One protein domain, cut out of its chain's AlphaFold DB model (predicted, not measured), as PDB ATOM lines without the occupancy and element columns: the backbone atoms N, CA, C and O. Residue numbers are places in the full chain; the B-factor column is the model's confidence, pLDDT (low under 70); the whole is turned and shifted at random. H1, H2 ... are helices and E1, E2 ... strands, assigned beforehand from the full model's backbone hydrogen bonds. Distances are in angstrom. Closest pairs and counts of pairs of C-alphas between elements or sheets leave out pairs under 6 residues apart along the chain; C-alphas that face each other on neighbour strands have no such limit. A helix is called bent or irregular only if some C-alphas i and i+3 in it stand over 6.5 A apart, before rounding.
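What this domain is: This is residues 365 to 471 of the 471 residues of an uncharacterized protein of Gluconobacter japonicus (UniProt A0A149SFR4). A narrow antiparallel sheet of three strands forms a wall, with helices grouped at its two ends: H1, H2 and H3 at the end where E1 finishes, H4 and H5 at the end where E1 begins. H3 packs over the edge strand E3, H2 folds against H3 on the side away from the sheet, and H1 crosses H2, while H4 and H5 make a corner that stays apart from these three helices. The printed part has 107 residues with five named helices and three named strands, in the order E1 H1 H2 H3 E2 H4 H5 E3; the sheet runs E1, E2, E3, and the class is mixed, helices and strands. The whole is only just compact, close to loose, with a radius of gyration of the C-alphas of 15.4 A, and its outline is elongated, spanning 46 by 28 by 23 A.

How they stand to each other: The edge strand E1, residues 365 to 374, is antiparallel to the inner strand E2, residues 431 to 436, at 170 degrees between their directions; N 371 and O 434 are 2.8 A apart, within hydrogen-bond range, as are N 432 and O 373 at 2.9 A. Residues 365 to 366 of E1 also pair, antiparallel, with residues 442 to 443. E2 is antiparallel to the other edge strand, E3, residues 466 to 470, at 173 degrees, with N 433 and O 469 at 2.8 A and N 469 and O 433 at 2.9 A. H1, residues 377 to 387, is not on the sheet. H2, residues 393 to 411, touches H1 with its residues 396 to 403 alone, about perpendicular at 88 degrees; the closest C-alphas are those of Pro 383 and Ala 399, 5.8 A apart. H3, residues 419 to 425, forms a helical hairpin with H2, at a shallow tilt of 20 degrees and opposite ways; H2 touches it with residues 400 to 408 alone, and the closest C-alphas, of Ala 404 and Pro 421, are 4.7 A apart. H3 is on the sheet at a height over the sheet of 8.2 A, over E3 and along the strands, at 21 degrees to E3 on the local plane. H4, residues 444 to 451, only grazes the sheet with its residues 444 to 447; the closest C-alphas of E1 and H4, of Arg 365 and Leu 444, are 5.7 A apart. H5, residues 454 to 460, touches H4 only at the corner, at a steep tilt of 54 degrees, opposite ways, with the C-alphas of Leu 450 and Gly 456 closest at 4.0 A. H2, H3, H4 and H5 have every O i to N i+4 pair within hydrogen-bond range; H1 has 5 of 7.

Where its parts are: E1 begins at C-alpha 365, (52.017, 25.054, 24.174), and measures 27.6 A from first to last C-alpha. H1 measures 16.2 A and is irregular, but only just: C-alphas 380 and 383 are 6.8 A apart. H2 measures 26.4 A and ends at C-alpha 411, (24.814, 29.317, 22.815). H3 measures 10.2 A, E2 16.2 A, H4 10.4 A and H5 10.2 A. E3 measures 13.8 A and ends at C-alpha 470, (31.287, 42.636, 27.140).

The domain as a whole: The two C-alphas farthest apart are those of Asn 392 and Pro 440, at 47.0 A. The printed part has no cut and ends at residue 471, the chain's last. The links from H2 to H3 and from E2 to H4 are short, and the other links between elements are tight. The mean pLDDT of the printed part is 85.0; residue 463, between H5 and E3, is the one printed residue under 70.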
ATOM      1  N   ARG A 365      53.323  25.196  23.532       91.62
ATOM      2  CA  ARG A 365      52.017  25.054  24.174       91.62
ATOM      3  C   ARG A 365      51.388  26.411  24.441       91.62
ATOM      4  O   ARG A 365      52.032  27.298  24.996       91.62
ATOM      5  N   LEU A 366      50.116  26.537  24.092       93.31
ATOM      6  CA  LEU A 366      49.262  27.656  24.444       93.31
ATOM      7  C   LEU A 366      48.891  27.585  25.926       93.31
ATOM      8  O   LEU A 366      48.310  26.595  26.377       93.31
ATOM      9  N   VAL A 367      49.219  28.648  26.656       95.31
ATOM     10  CA  VAL A 367      48.814  28.852  28.052       95.31
ATOM     11  C   VAL A 367      47.534  29.669  28.095       95.31
ATOM     12  O   VAL A 367      46.564  29.267  28.730       95.31
ATOM     13  N   GLN A 368      47.529  30.798  27.390       95.31
ATOM     14  CA  GLN A 368      46.390  31.700  27.341       95.31
ATOM     15  C   GLN A 368      46.406  32.500  26.044       95.31
ATOM     16  O   GLN A 368      47.456  32.855  25.517       95.31
ATOM     17  N   THR A 369      45.224  32.825  25.541       95.25
ATOM     18  CA  THR A 369      45.031  33.861  24.537       95.25
ATOM     19  C   THR A 369      43.867  34.752  24.937       95.25
ATOM     20  O   THR A 369      42.911  34.309  25.574       95.25
ATOM     21  N   THR A 370      43.957  36.031  24.611       95.88
ATOM     22  CA  THR A 370      42.880  36.992  24.814       95.88
ATOM     23  C   THR A 370      42.687  37.779  23.534       95.88
ATOM     24  O   THR A 370      43.646  38.299  22.978       95.88
ATOM     25  N   LEU A 371      41.450  37.851  23.061       94.56
ATOM     26  CA  LEU A 371      41.037  38.665  21.930       94.56
ATOM     27  C   LEU A 371      40.024  39.686  22.432       94.56
ATOM     28  O   LEU A 371      38.948  39.320  22.897       94.56
ATOM     29  N   THR A 372      40.357  40.961  22.309       94.81
ATOM     30  CA  THR A 372      39.456  42.075  22.584       94.81
ATOM     31  C   THR A 372      39.079  42.773  21.287       94.81
ATOM     32  O   THR A 372      39.954  43.133  20.500       94.81
ATOM     33  N   ILE A 373      37.783  42.976  21.082       92.44
ATOM     34  CA  ILE A 373      37.199  43.651  19.925       92.44
ATOM     35  C   ILE A 373      36.485  44.895  20.433       92.44
ATOM     36  O   ILE A 373      35.587  44.798  21.268       92.44
ATOM     37  N   HIS A 374      36.882  46.055  19.924       91.19
ATOM     38  CA  HIS A 374      36.248  47.333  20.210       91.19
ATOM     39  C   HIS A 374      35.706  47.966  18.922       91.19
ATOM     40  O   HIS A 374      36.311  47.853  17.848       91.19
ATOM     41  N   GLY A 375      34.578  48.662  19.050       82.81
ATOM     42  CA  GLY A 375      33.899  49.369  17.969       82.81
ATOM     43  C   GLY A 375      32.754  48.579  17.328       82.81
ATOM     44  O   GLY A 375      32.799  47.359  17.179       82.81
ATOM     45  N   ASP A 376      31.732  49.316  16.899       81.94
ATOM     46  CA  ASP A 376      30.445  48.726  16.513       81.94
ATOM     47  C   ASP A 376      30.351  48.397  15.029       81.94
ATOM     48  O   ASP A 376      29.600  47.508  14.633       81.94
ATOM     49  N   ARG A 377      31.092  49.120  14.184       82.75
ATOM     50  CA  ARG A 377      30.911  49.067  12.729       82.75
ATOM     51  C   ARG A 377      31.218  47.691  12.150       82.75
ATOM     52  O   ARG A 377      30.480  47.237  11.282       82.75
ATOM     53  N   LEU A 378      32.237  46.989  12.653       83.44
ATOM     54  CA  LEU A 378      32.495  45.607  12.236       83.44
ATOM     55  C   LEU A 378      31.285  44.700  12.508       83.44
ATOM     56  O   LEU A 378      30.863  43.958  11.623       83.44
ATOM     57  N   ILE A 379      30.702  44.793  13.706       85.19
ATOM     58  CA  ILE A 379      29.531  44.001  14.106       85.19
ATOM     59  C   ILE A 379      28.300  44.405  13.293       85.19
ATOM     60  O   ILE A 379      27.555  43.544  12.830       85.19
ATOM     61  N   GLN A 380      28.127  45.703  13.040       82.56
ATOM     62  CA  GLN A 380      27.058  46.226  12.194       82.56
ATOM     63  C   GLN A 380      27.158  45.710  10.758       82.56
ATOM     64  O   GLN A 380      26.127  45.510  10.131       82.56
ATOM     65  N   LEU A 381      28.351  45.447  10.219       81.69
ATOM     66  CA  LEU A 381      28.501  44.912   8.862       81.69
ATOM     67  C   LEU A 381      28.122  43.424   8.749       81.69
ATOM     68  O   LEU A 381      27.724  43.001   7.661       81.69
ATOM     69  N   LEU A 382      28.184  42.640   9.835       84.12
ATOM     70  CA  LEU A 382      27.952  41.185   9.808       84.12
ATOM     71  C   LEU A 382      26.625  40.767   9.143       84.12
ATOM     72  O   LEU A 382      26.665  39.860   8.309       84.12
ATOM     73  N   PRO A 383      25.467  41.405   9.409       84.94
ATOM     74  CA  PRO A 383      24.217  41.046   8.744       84.94
ATOM     75  C   PRO A 383      24.245  41.274   7.229       84.94
ATOM     76  O   PRO A 383      23.795  40.414   6.477       84.94
ATOM     77  N   SER A 384      24.822  42.389   6.768       81.50
ATOM     78  CA  SER A 384      24.967  42.679   5.331       81.50
ATOM     79  C   SER A 384      25.933  41.703   4.648       81.50
ATOM     80  O   SER A 384      25.718  41.295   3.504       81.50
ATOM     81  N   LEU A 385      26.982  41.275   5.361       78.56
ATOM     82  CA  LEU A 385      27.883  40.213   4.908       78.56
ATOM     83  C   LEU A 385      27.151  38.871   4.797       78.56
ATOM     84  O   LEU A 385      27.252  38.212   3.765       78.56
ATOM     85  N   ASN A 386      26.373  38.497   5.815       77.44
ATOM     86  CA  ASN A 386      25.628  37.239   5.852       77.44
ATOM     87  C   ASN A 386      24.510  37.185   4.797       77.44
ATOM     88  O   ASN A 386      24.320  36.167   4.137       77.44
ATOM     89  N   ALA A 387      23.798  38.293   4.590       74.31
ATOM     90  CA  ALA A 387      22.769  38.405   3.559       74.31
ATOM     91  C   ALA A 387      23.350  38.446   2.137       74.31
ATOM     92  O   ALA A 387      22.611  38.262   1.166       74.31
ATOM     93  N   GLY A 388      24.651  38.729   2.000       71.62
ATOM     94  CA  GLY A 388      25.283  38.971   0.712       71.62
ATOM     95  C   GLY A 388      24.554  40.074  -0.054       71.62
ATOM     96  O   GLY A 388      24.235  39.902  -1.214       71.62
ATOM     97  N   ARG A 389      24.165  41.167   0.588       76.50
ATOM     98  CA  ARG A 389      23.760  42.417  -0.078       76.50
ATOM     99  C   ARG A 389      23.768  43.538   0.958       76.50
ATOM    100  O   ARG A 389      23.572  43.239   2.138       76.50
ATOM    101  N   PRO A 390      24.009  44.797   0.564       79.06
ATOM    102  CA  PRO A 390      23.818  45.914   1.475       79.06
ATOM    103  C   PRO A 390      22.372  45.889   1.979       79.06
ATOM    104  O   PRO A 390      21.446  45.807   1.169       79.06
ATOM    105  N   LEU A 391      22.188  45.902   3.296       82.75
ATOM    106  CA  LEU A 391      20.873  46.014   3.919       82.75
ATOM    107  C   LEU A 391      20.578  47.489   4.195       82.75
ATOM    108  O   LEU A 391      21.484  48.259   4.511       82.75
ATOM    109  N   ASN A 392      19.317  47.899   4.062       86.06
ATOM    110  CA  ASN A 392      18.900  49.207   4.575       86.06
ATOM    111  C   ASN A 392      18.809  49.179   6.115       86.06
ATOM    112  O   ASN A 392      18.805  48.103   6.709       86.06
ATOM    113  N   GLY A 393      18.702  50.342   6.771       82.75
ATOM    114  CA  GLY A 393      18.733  50.428   8.243       82.75
ATOM    115  C   GLY A 393      17.727  49.507   8.946       82.75
ATOM    116  O   GLY A 393      18.096  48.750   9.835       82.75
ATOM    117  N   THR A 394      16.477  49.471   8.475       87.81
ATOM    118  CA  THR A 394      15.440  48.591   9.037       87.81
ATOM    119  C   THR A 394      15.711  47.102   8.815       87.81
ATOM    120  O   THR A 394      15.522  46.302   9.729       87.81
ATOM    121  N   GLU A 395      16.165  46.708   7.622       87.69
ATOM    122  CA  GLU A 395      16.546  45.320   7.325       87.69
ATOM    123  C   GLU A 395      17.763  44.896   8.154       87.69
ATOM    124  O   GLU A 395      17.858  43.748   8.586       87.69
ATOM    125  N   GLN A 396      18.691  45.821   8.391       86.50
ATOM    126  CA  GLN A 396      19.906  45.589   9.154       86.50
ATOM    127  C   GLN A 396      19.603  45.373  10.637       86.50
ATOM    128  O   GLN A 396      20.103  44.409  11.214       86.50
ATOM    129  N   ASP A 397      18.722  46.184  11.224       86.56
ATOM    130  CA  ASP A 397      18.272  46.025  12.611       86.56
ATOM    131  C   ASP A 397      17.491  44.718  12.815       86.56
ATOM    132  O   ASP A 397      17.718  43.988  13.788       86.56
ATOM    133  N   GLN A 398      16.618  44.362  11.866       88.88
ATOM    134  CA  GLN A 398      15.906  43.082  11.886       88.88
ATOM    135  C   GLN A 398      16.873  41.900  11.780       88.88
ATOM    136  O   GLN A 398      16.806  40.975  12.588       88.88
ATOM    137  N   ALA A 399      17.805  41.933  10.828       87.62
ATOM    138  CA  ALA A 399      18.771  40.859  10.632       87.62
ATOM    139  C   ALA A 399      19.724  40.713  11.829       87.62
ATOM    140  O   ALA A 399      20.040  39.593  12.226       87.62
ATOM    141  N   LYS A 400      20.128  41.825  12.452       88.06
ATOM    142  CA  LYS A 400      20.905  41.845  13.698       88.06
ATOM    143  C   LYS A 400      20.132  41.206  14.852       88.06
ATOM    144  O   LYS A 400      20.685  40.373  15.564       88.06
ATOM    145  N   THR A 401      18.847  41.532  14.993       88.38
ATOM    146  CA  THR A 401      17.966  40.940  16.013       88.38
ATOM    147  C   THR A 401      17.821  39.430  15.813       88.38
ATOM    148  O   THR A 401      18.008  38.662  16.753       88.38
ATOM    149  N   VAL A 402      17.563  38.989  14.578       89.56
ATOM    150  CA  VAL A 402      17.468  37.561  14.229       89.56
ATOM    151  C   VAL A 402      18.792  36.841  14.488       89.56
ATOM    152  O   VAL A 402      18.799  35.733  15.021       89.56
ATOM    153  N   MET A 403      19.924  37.469  14.160       88.00
ATOM    154  CA  MET A 403      21.253  36.915  14.421       88.00
ATOM    155  C   MET A 403      21.518  36.767  15.923       88.00
ATOM    156  O   MET A 403      21.991  35.716  16.351       88.00
ATOM    157  N   ALA A 404      21.176  37.774  16.727       89.44
ATOM    158  CA  ALA A 404      21.312  37.717  18.178       89.44
ATOM    159  C   ALA A 404      20.432  36.617  18.796       89.44
ATOM    160  O   ALA A 404      20.933  35.825  19.587       89.44
ATOM    161  N   GLN A 405      19.166  36.498  18.379       91.00
ATOM    162  CA  GLN A 405      18.264  35.427  18.830       91.00
ATOM    163  C   GLN A 405      18.771  34.036  18.426       91.00
ATOM    164  O   GLN A 405      18.736  33.096  19.219       91.00
ATOM    165  N   GLY A 406      19.284  33.896  17.200       87.44
ATOM    166  CA  GLY A 406      19.902  32.658  16.727       87.44
ATOM    167  C   GLY A 406      21.119  32.259  17.563       87.44
ATOM    168  O   GLY A 406      21.249  31.095  17.945       87.44
ATOM    169  N   LEU A 407      21.978  33.228  17.893       87.69
ATOM    170  CA  LEU A 407      23.119  33.025  18.787       87.69
ATOM    171  C   LEU A 407      22.671  32.657  20.200       87.69
ATOM    172  O   LEU A 407      23.240  31.746  20.782       87.69
ATOM    173  N   GLU A 408      21.652  33.313  20.748       89.62
ATOM    174  CA  GLU A 408      21.125  33.008  22.080       89.62
ATOM    175  C   GLU A 408      20.635  31.559  22.177       89.62
ATOM    176  O   GLU A 408      21.024  30.833  23.092       89.62
ATOM    177  N   MET A 409      19.868  31.092  21.187       87.94
ATOM    178  CA  MET A 409      19.420  29.699  21.136       87.94
ATOM    179  C   MET A 409      20.598  28.725  21.023       87.94
ATOM    180  O   MET A 409      20.668  27.753  21.779       87.94
ATOM    181  N   ALA A 410      21.535  28.991  20.108       84.44
ATOM    182  CA  ALA A 410      22.676  28.114  19.847       84.44
ATOM    183  C   ALA A 410      23.677  28.058  21.012       84.44
ATOM    184  O   ALA A 410      24.290  27.018  21.252       84.44
ATOM    185  N   LEU A 411      23.844  29.168  21.732       85.81
ATOM    186  CA  LEU A 411      24.814  29.317  22.815       85.81
ATOM    187  C   LEU A 411      24.213  29.078  24.202       85.81
ATOM    188  O   LEU A 411      24.955  29.067  25.179       85.81
ATOM    189  N   SER A 412      22.903  28.826  24.302       84.38
ATOM    190  CA  SER A 412      22.222  28.514  25.566       84.38
ATOM    191  C   SER A 412      22.875  27.395  26.404       84.38
ATOM    192  O   SER A 412      22.866  27.522  27.630       84.38
ATOM    193  N   PRO A 413      23.518  26.350  25.829       84.62
ATOM    194  CA  PRO A 413      24.229  25.339  26.617       84.62
ATOM    195  C   PRO A 413      25.605  25.792  27.137       84.62
ATOM    196  O   PRO A 413      26.243  25.050  27.882       84.62
ATOM    197  N   TYR A 414      26.086  26.978  26.744       84.50
ATOM    198  CA  TYR A 414      27.443  27.471  26.997       84.50
ATOM    199  C   TYR A 414      27.417  28.801  27.773       84.50
ATOM    200  O   TYR A 414      27.566  29.873  27.180       84.50
ATOM    201  N   PRO A 415      27.280  28.770  29.115       82.94
ATOM    202  CA  PRO A 415      27.182  29.982  29.935       82.94
ATOM    203  C   PRO A 415      28.357  30.955  29.767       82.94
ATOM    204  O   PRO A 415      28.174  32.167  29.859       82.94
ATOM    205  N   SER A 416      29.553  30.441  29.464       84.31
ATOM    206  CA  SER A 416      30.760  31.235  29.191       84.31
ATOM    207  C   SER A 416      30.639  32.163  27.979       84.31
ATOM    208  O   SER A 416      31.420  33.104  27.861       84.31
ATOM    209  N   LEU A 417      29.674  31.912  27.089       86.69
ATOM    210  CA  LEU A 417      29.429  32.649  25.850       86.69
ATOM    211  C   LEU A 417      28.195  33.558  25.920       86.69
ATOM    212  O   LEU A 417      27.873  34.227  24.936       86.69
ATOM    213  N   ALA A 418      27.517  33.629  27.070       86.62
ATOM    214  CA  ALA A 418      26.248  34.344  27.232       86.62
ATOM    215  C   ALA A 418      26.332  35.858  26.944       86.62
ATOM    216  O   ALA A 418      25.318  36.495  26.668       86.62
ATOM    217  N   ALA A 419      27.532  36.449  26.968       88.38
ATOM    218  CA  ALA A 419      27.738  37.850  26.608       88.38
ATOM    219  C   ALA A 419      27.639  38.119  25.090       88.38
ATOM    220  O   ALA A 419      27.340  39.250  24.700       88.38
ATOM    221  N   LEU A 420      27.856  37.111  24.230       88.81
ATOM    222  CA  LEU A 420      27.895  37.286  22.771       88.81
ATOM    223  C   LEU A 420      26.557  37.731  22.165       88.81
ATOM    224  O   LEU A 420      26.577  38.713  21.420       88.81
ATOM    225  N   PRO A 421      25.403  37.090  22.456       90.50
ATOM    226  CA  PRO A 421      24.127  37.510  21.876       90.50
ATOM    227  C   PRO A 421      23.792  38.967  22.210       90.50
ATOM    228  O   PRO A 421      23.425  39.736  21.323       90.50
ATOM    229  N   ASN A 422      24.005  39.374  23.468       88.44
ATOM    230  CA  ASN A 422      23.786  40.751  23.909       88.44
ATOM    231  C   ASN A 422      24.743  41.730  23.208       88.44
ATOM    232  O   ASN A 422      24.315  42.787  22.755       88.44
ATOM    233  N   TYR A 423      26.026  41.383  23.086       89.56
ATOM    234  CA  TYR A 423      26.992  42.219  22.373       89.56
ATOM    235  C   TYR A 423      26.631  42.391  20.891       89.56
ATOM    236  O   TYR A 423      26.658  43.503  20.375       89.56
ATOM    237  N   VAL A 424      26.221  41.313  20.214       88.50
ATOM    238  CA  VAL A 424      25.780  41.372  18.812       88.50
ATOM    239  C   VAL A 424      24.509  42.199  18.664       88.50
ATOM    240  O   VAL A 424      24.416  42.970  17.713       88.50
ATOM    241  N   ALA A 425      23.554  42.082  19.592       87.94
ATOM    242  CA  ALA A 425      22.321  42.868  19.585       87.94
ATOM    243  C   ALA A 425      22.573  44.361  19.841       87.94
ATOM    244  O   ALA A 425      21.989  45.199  19.159       87.94
ATOM    245  N   ASN A 426      23.468  44.693  20.775       87.06
ATOM    246  CA  ASN A 426      23.699  46.054  21.265       87.06
ATOM    247  C   ASN A 426      25.201  46.289  21.504       87.06
ATOM    248  O   ASN A 426      25.661  46.207  22.645       87.06
ATOM    249  N   PRO A 427      26.014  46.510  20.459       83.31
ATOM    250  CA  PRO A 427      27.445  46.675  20.644       83.31
ATOM    251  C   PRO A 427      27.759  47.978  21.395       83.31
ATOM    252  O   PRO A 427      28.605  47.918  22.271       83.31
ATOM    253  N   ASP A 428      27.014  49.076  21.192       84.75
ATOM    254  CA  ASP A 428      27.020  50.327  21.987       84.75
ATOM    255  C   ASP A 428      28.413  50.852  22.387       84.75
ATOM    256  O   ASP A 428      28.631  51.345  23.496       84.75
ATOM    257  N   ASN A 429      29.382  50.722  21.484       83.44
ATOM    258  CA  ASN A 429      30.798  51.009  21.677       83.44
ATOM    259  C   ASN A 429      31.458  50.244  22.845       83.44
ATOM    260  O   ASN A 429      32.492  50.661  23.373       83.44
ATOM    261  N   ARG A 430      30.873  49.112  23.242       88.88
ATOM    262  CA  ARG A 430      31.413  48.173  24.226       88.88
ATOM    263  C   ARG A 430      32.598  47.409  23.652       88.88
ATOM    264  O   ARG A 430      32.750  47.225  22.440       88.88
ATOM    265  N   THR A 431      33.426  46.905  24.551       91.44
ATOM    266  CA  THR A 431      34.537  46.016  24.229       91.44
ATOM    267  C   THR A 431      34.146  44.583  24.543       91.44
ATOM    268  O   THR A 431      33.866  44.241  25.692       91.44
ATOM    269  N   LEU A 432      34.150  43.726  23.526       93.12
ATOM    270  CA  LEU A 432      34.020  42.285  23.697       93.12
ATOM    271  C   LEU A 432      35.399  41.696  23.989       93.12
ATOM    272  O   LEU A 432      36.304  41.853  23.179       93.12
ATOM    273  N   SER A 433      35.557  40.992  25.105       94.44
ATOM    274  CA  SER A 433      36.783  40.284  25.478       94.44
ATOM    275  C   SER A 433      36.532  38.784  25.535       94.44
ATOM    276  O   SER A 433      35.641  38.327  26.252       94.44
ATOM    277  N   ILE A 434      37.319  38.025  24.779       92.62
ATOM    278  CA  ILE A 434      37.300  36.565  24.708       92.62
ATOM    279  C   ILE A 434      38.642  36.067  25.236       92.62
ATOM    280  O   ILE A 434      39.675  36.294  24.613       92.62
ATOM    281  N   VAL A 435      38.632  35.370  26.367       93.44
ATOM    282  CA  VAL A 435      39.818  34.763  26.983       93.44
ATOM    283  C   VAL A 435      39.719  33.252  26.848       93.44
ATOM    284  O   VAL A 435      38.761  32.659  27.336       93.44
ATOM    285  N   PHE A 436      40.714  32.626  26.224       92.19
ATOM    286  CA  PHE A 436      40.850  31.174  26.158       92.19
ATOM    287  C   PHE A 436      42.132  30.730  26.872       92.19
ATOM    288  O   PHE A 436      43.233  31.090  26.460       92.19
ATOM    289  N   ALA A 437      41.988  29.955  27.944       93.12
ATOM    290  CA  ALA A 437      43.058  29.496  28.827       93.12
ATOM    291  C   ALA A 437      42.904  27.985  29.109       93.12
ATOM    292  O   ALA A 437      42.305  27.599  30.119       93.12
ATOM    293  N   PRO A 438      43.392  27.107  28.212       89.81
ATOM    294  CA  PRO A 438      43.246  25.662  28.364       89.81
ATOM    295  C   PRO A 438      44.000  25.133  29.593       89.81
ATOM    296  O   PRO A 438      45.144  25.511  29.859       89.81
ATOM    297  N   LYS A 439      43.369  24.210  30.328       87.56
ATOM    298  CA  LYS A 439      43.953  23.533  31.496       87.56
ATOM    299  C   LYS A 439      43.892  22.013  31.288       87.56
ATOM    300  O   LYS A 439      42.793  21.467  31.299       87.56
ATOM    301  N   PRO A 440      45.032  21.311  31.110       89.19
ATOM    302  CA  PRO A 440      46.414  21.814  31.060       89.19
ATOM    303  C   PRO A 440      46.751  22.581  29.756       89.19
ATOM    304  O   PRO A 440      46.000  22.469  28.785       89.19
ATOM    305  N   PRO A 441      47.897  23.304  29.693       91.00
ATOM    306  CA  PRO A 441      48.360  23.975  28.475       91.00
ATOM    307  C   PRO A 441      48.415  23.048  27.254       91.00
ATOM    308  O   PRO A 441      48.967  21.938  27.297       91.00
ATOM    309  N   MET A 442      47.868  23.530  26.140       90.31
ATOM    310  CA  MET A 442      47.588  22.738  24.941       90.31
ATOM    311  C   MET A 442      48.667  22.946  23.875       90.31
ATOM    312  O   MET A 442      49.015  24.081  23.578       90.31
ATOM    313  N   ALA A 443      49.183  21.877  23.262       89.88
ATOM    314  CA  ALA A 443      50.113  22.002  22.132       89.88
ATOM    315  C   ALA A 443      49.456  22.720  20.937       89.88
ATOM    316  O   ALA A 443      48.262  22.531  20.682       89.88
ATOM    317  N   LEU A 444      50.220  23.511  20.175       87.19
ATOM    318  CA  LEU A 444      49.678  24.228  19.011       87.19
ATOM    319  C   LEU A 444      49.155  23.272  17.926       87.19
ATOM    320  O   LEU A 444      48.170  23.588  17.258       87.19
ATOM    321  N   THR A 445      49.739  22.079  17.789       85.44
ATOM    322  CA  THR A 445      49.191  21.027  16.918       85.44
ATOM    323  C   THR A 445      47.810  20.573  17.350       85.44
ATOM    324  O   THR A 445      46.901  20.558  16.522       85.44
ATOM    325  N   ALA A 446      47.615  20.283  18.637       84.94
ATOM    326  CA  ALA A 446      46.308  19.914  19.170       84.94
ATOM    327  C   ALA A 446      45.271  21.021  18.920       84.94
ATOM    328  O   ALA A 446      44.173  20.726  18.450       84.94
ATOM    329  N   LEU A 447      45.643  22.291  19.118       84.00
ATOM    330  CA  LEU A 447      44.780  23.428  18.793       84.00
ATOM    331  C   LEU A 447      44.405  23.451  17.304       84.00
ATOM    332  O   LEU A 447      43.231  23.592  16.972       84.00
ATOM    333  N   SER A 448      45.380  23.264  16.407       80.56
ATOM    334  CA  SER A 448      45.136  23.234  14.958       80.56
ATOM    335  C   SER A 448      44.224  22.075  14.539       80.56
ATOM    336  O   SER A 448      43.325  22.255  13.718       80.56
ATOM    337  N   THR A 449      44.399  20.896  15.144       81.50
ATOM    338  CA  THR A 449      43.568  19.720  14.874       81.50
ATOM    339  C   THR A 449      42.140  19.959  15.348       81.50
ATOM    340  O   THR A 449      41.202  19.739  14.581       81.50
ATOM    341  N   LEU A 450      41.955  20.489  16.560       81.38
ATOM    342  CA  LEU A 450      40.629  20.812  17.085       81.38
ATOM    343  C   LEU A 450      39.938  21.878  16.229       81.38
ATOM    344  O   LEU A 450      38.803  21.675  15.811       81.38
ATOM    345  N   ALA A 451      40.640  22.955  15.873       76.69
ATOM    346  CA  ALA A 451      40.090  24.034  15.054       76.69
ATOM    347  C   ALA A 451      39.756  23.615  13.608       76.69
ATOM    348  O   ALA A 451      38.948  24.268  12.953       76.69
ATOM    349  N   SER A 452      40.348  22.529  13.098       73.00
ATOM    350  CA  SER A 452      40.117  22.062  11.723       73.00
ATOM    351  C   SER A 452      38.824  21.264  11.524       73.00
ATOM    352  O   SER A 452      38.457  20.979  10.383       73.00
ATOM    353  N   THR A 453      38.104  20.920  12.598       70.19
ATOM    354  CA  THR A 453      36.815  20.216  12.512       70.19
ATOM    355  C   THR A 453      35.726  20.967  13.279       70.19
ATOM    356  O   THR A 453      36.002  21.491  14.355       70.19
ATOM    357  N   PRO A 454      34.465  20.993  12.800       70.06
ATOM    358  CA  PRO A 454      33.374  21.643  13.530       70.06
ATOM    359  C   PRO A 454      33.191  21.093  14.952       70.06
ATOM    360  O   PRO A 454      33.019  21.857  15.895       70.06
ATOM    361  N   VAL A 455      33.290  19.771  15.126       72.62
ATOM    362  CA  VAL A 455      33.164  19.114  16.440       72.62
ATOM    363  C   VAL A 455      34.343  19.461  17.354       72.62
ATOM    364  O   VAL A 455      34.145  19.763  18.529       72.62
ATOM    365  N   GLY A 456      35.569  19.469  16.820       72.25
ATOM    366  CA  GLY A 456      36.752  19.887  17.570       72.25
ATOM    367  C   GLY A 456      36.685  21.359  17.980       72.25
ATOM    368  O   GLY A 456      36.988  21.682  19.125       72.25
ATOM    369  N   ALA A 457      36.194  22.239  17.105       72.81
ATOM    370  CA  ALA A 457      36.009  23.652  17.415       72.81
ATOM    371  C   ALA A 457      35.002  23.854  18.557       72.81
ATOM    372  O   ALA A 457      35.259  24.646  19.458       72.81
ATOM    373  N   LEU A 458      33.908  23.083  18.587       71.25
ATOM    374  CA  LEU A 458      32.946  23.110  19.697       71.25
ATOM    375  C   LEU A 458      33.567  22.660  21.029       71.25
ATOM    376  O   LEU A 458      33.190  23.176  22.077       71.25
ATOM    377  N   SER A 459      34.547  21.752  21.015       72.50
ATOM    378  CA  SER A 459      35.245  21.340  22.245       72.50
ATOM    379  C   SER A 459      36.114  22.452  22.853       72.50
ATOM    380  O   SER A 459      36.295  22.502  24.071       72.50
ATOM    381  N   LEU A 460      36.585  23.401  22.031       73.38
ATOM    382  CA  LEU A 460      37.296  24.596  22.499       73.38
ATOM    383  C   LEU A 460      36.363  25.581  23.219       73.38
ATOM    384  O   LEU A 460      36.833  26.407  23.995       73.38
ATOM    385  N   LEU A 461      35.048  25.460  23.011       70.56
ATOM    386  CA  LEU A 461      34.026  26.268  23.679       70.56
ATOM    387  C   LEU A 461      33.664  25.744  25.078       70.56
ATOM    388  O   LEU A 461      32.677  26.189  25.665       70.56
ATOM    389  N   SER A 462      34.437  24.793  25.616       70.06
ATOM    390  CA  SER A 462      34.195  24.268  26.959       70.06
ATOM    391  C   SER A 462      34.194  25.400  28.009       70.06
ATOM    392  O   SER A 462      35.059  26.283  27.970       70.06
ATOM    393  N   PRO A 463      33.243  25.398  28.967       62.31
ATOM    394  CA  PRO A 463      33.069  26.511  29.907       62.31
ATOM    395  C   PRO A 463      34.271  26.759  30.826       62.31
ATOM    396  O   PRO A 463      34.423  27.858  31.346       62.31
ATOM    397  N   GLU A 464      35.117  25.749  31.044       74.12
ATOM    398  CA  GLU A 464      36.253  25.832  31.971       74.12
ATOM    399  C   GLU A 464      37.477  26.539  31.377       74.12
ATOM    400  O   GLU A 464      38.311  27.057  32.124       74.12
ATOM    401  N   ALA A 465      37.594  26.561  30.047       80.56
ATOM    402  CA  ALA A 465      38.735  27.133  29.338       80.56
ATOM    403  C   ALA A 465      38.414  28.471  28.664       80.56
ATOM    404  O   ALA A 465      39.340  29.179  28.284       80.56
ATOM    405  N   LEU A 466      37.136  28.820  28.498       86.69
ATOM    406  CA  LEU A 466      36.704  30.001  27.757       86.69
ATOM    407  C   LEU A 466      35.923  30.958  28.658       86.69
ATOM    408  O   LEU A 466      35.016  30.553  29.378       86.69
ATOM    409  N   THR A 467      36.243  32.244  28.600       88.12
ATOM    410  CA  THR A 467      35.494  33.308  29.275       88.12
ATOM    411  C   THR A 467      35.225  34.430  28.287       88.12
ATOM    412  O   THR A 467      36.156  34.921  27.653       88.12
ATOM    413  N   VAL A 468      33.964  34.847  28.164       89.06
ATOM    414  CA  VAL A 468      33.577  35.978  27.316       89.06
ATOM    415  C   VAL A 468      32.881  37.044  28.143       89.06
ATOM    416  O   VAL A 468      31.951  36.765  28.895       89.06
ATOM    417  N   THR A 469      33.330  38.284  27.992       91.25
ATOM    418  CA  THR A 469      32.767  39.455  28.670       91.25
ATOM    419  C   THR A 469      32.542  40.581  27.668       91.25
ATOM    420  O   THR A 469      33.254  40.672  26.672       91.25
ATOM    421  N   ALA A 470      31.543  41.426  27.914       88.44
ATOM    422  CA  ALA A 470      31.287  42.636  27.140       88.44
ATOM    423  C   ALA A 470      31.140  43.807  28.119       88.44
ATOM    424  O   ALA A 470      30.258  43.751  28.981       88.44
ATOM    425  N   GLN A 471      32.016  44.809  28.016       87.00
ATOM    426  CA  GLN A 471      32.085  45.963  28.925       87.00
ATOM    427  C   GLN A 471      31.938  47.280  28.185       87.00
ATOM    428  O   GLN A 471      32.587  47.424  27.123       87.00
TER     429      GLN A 471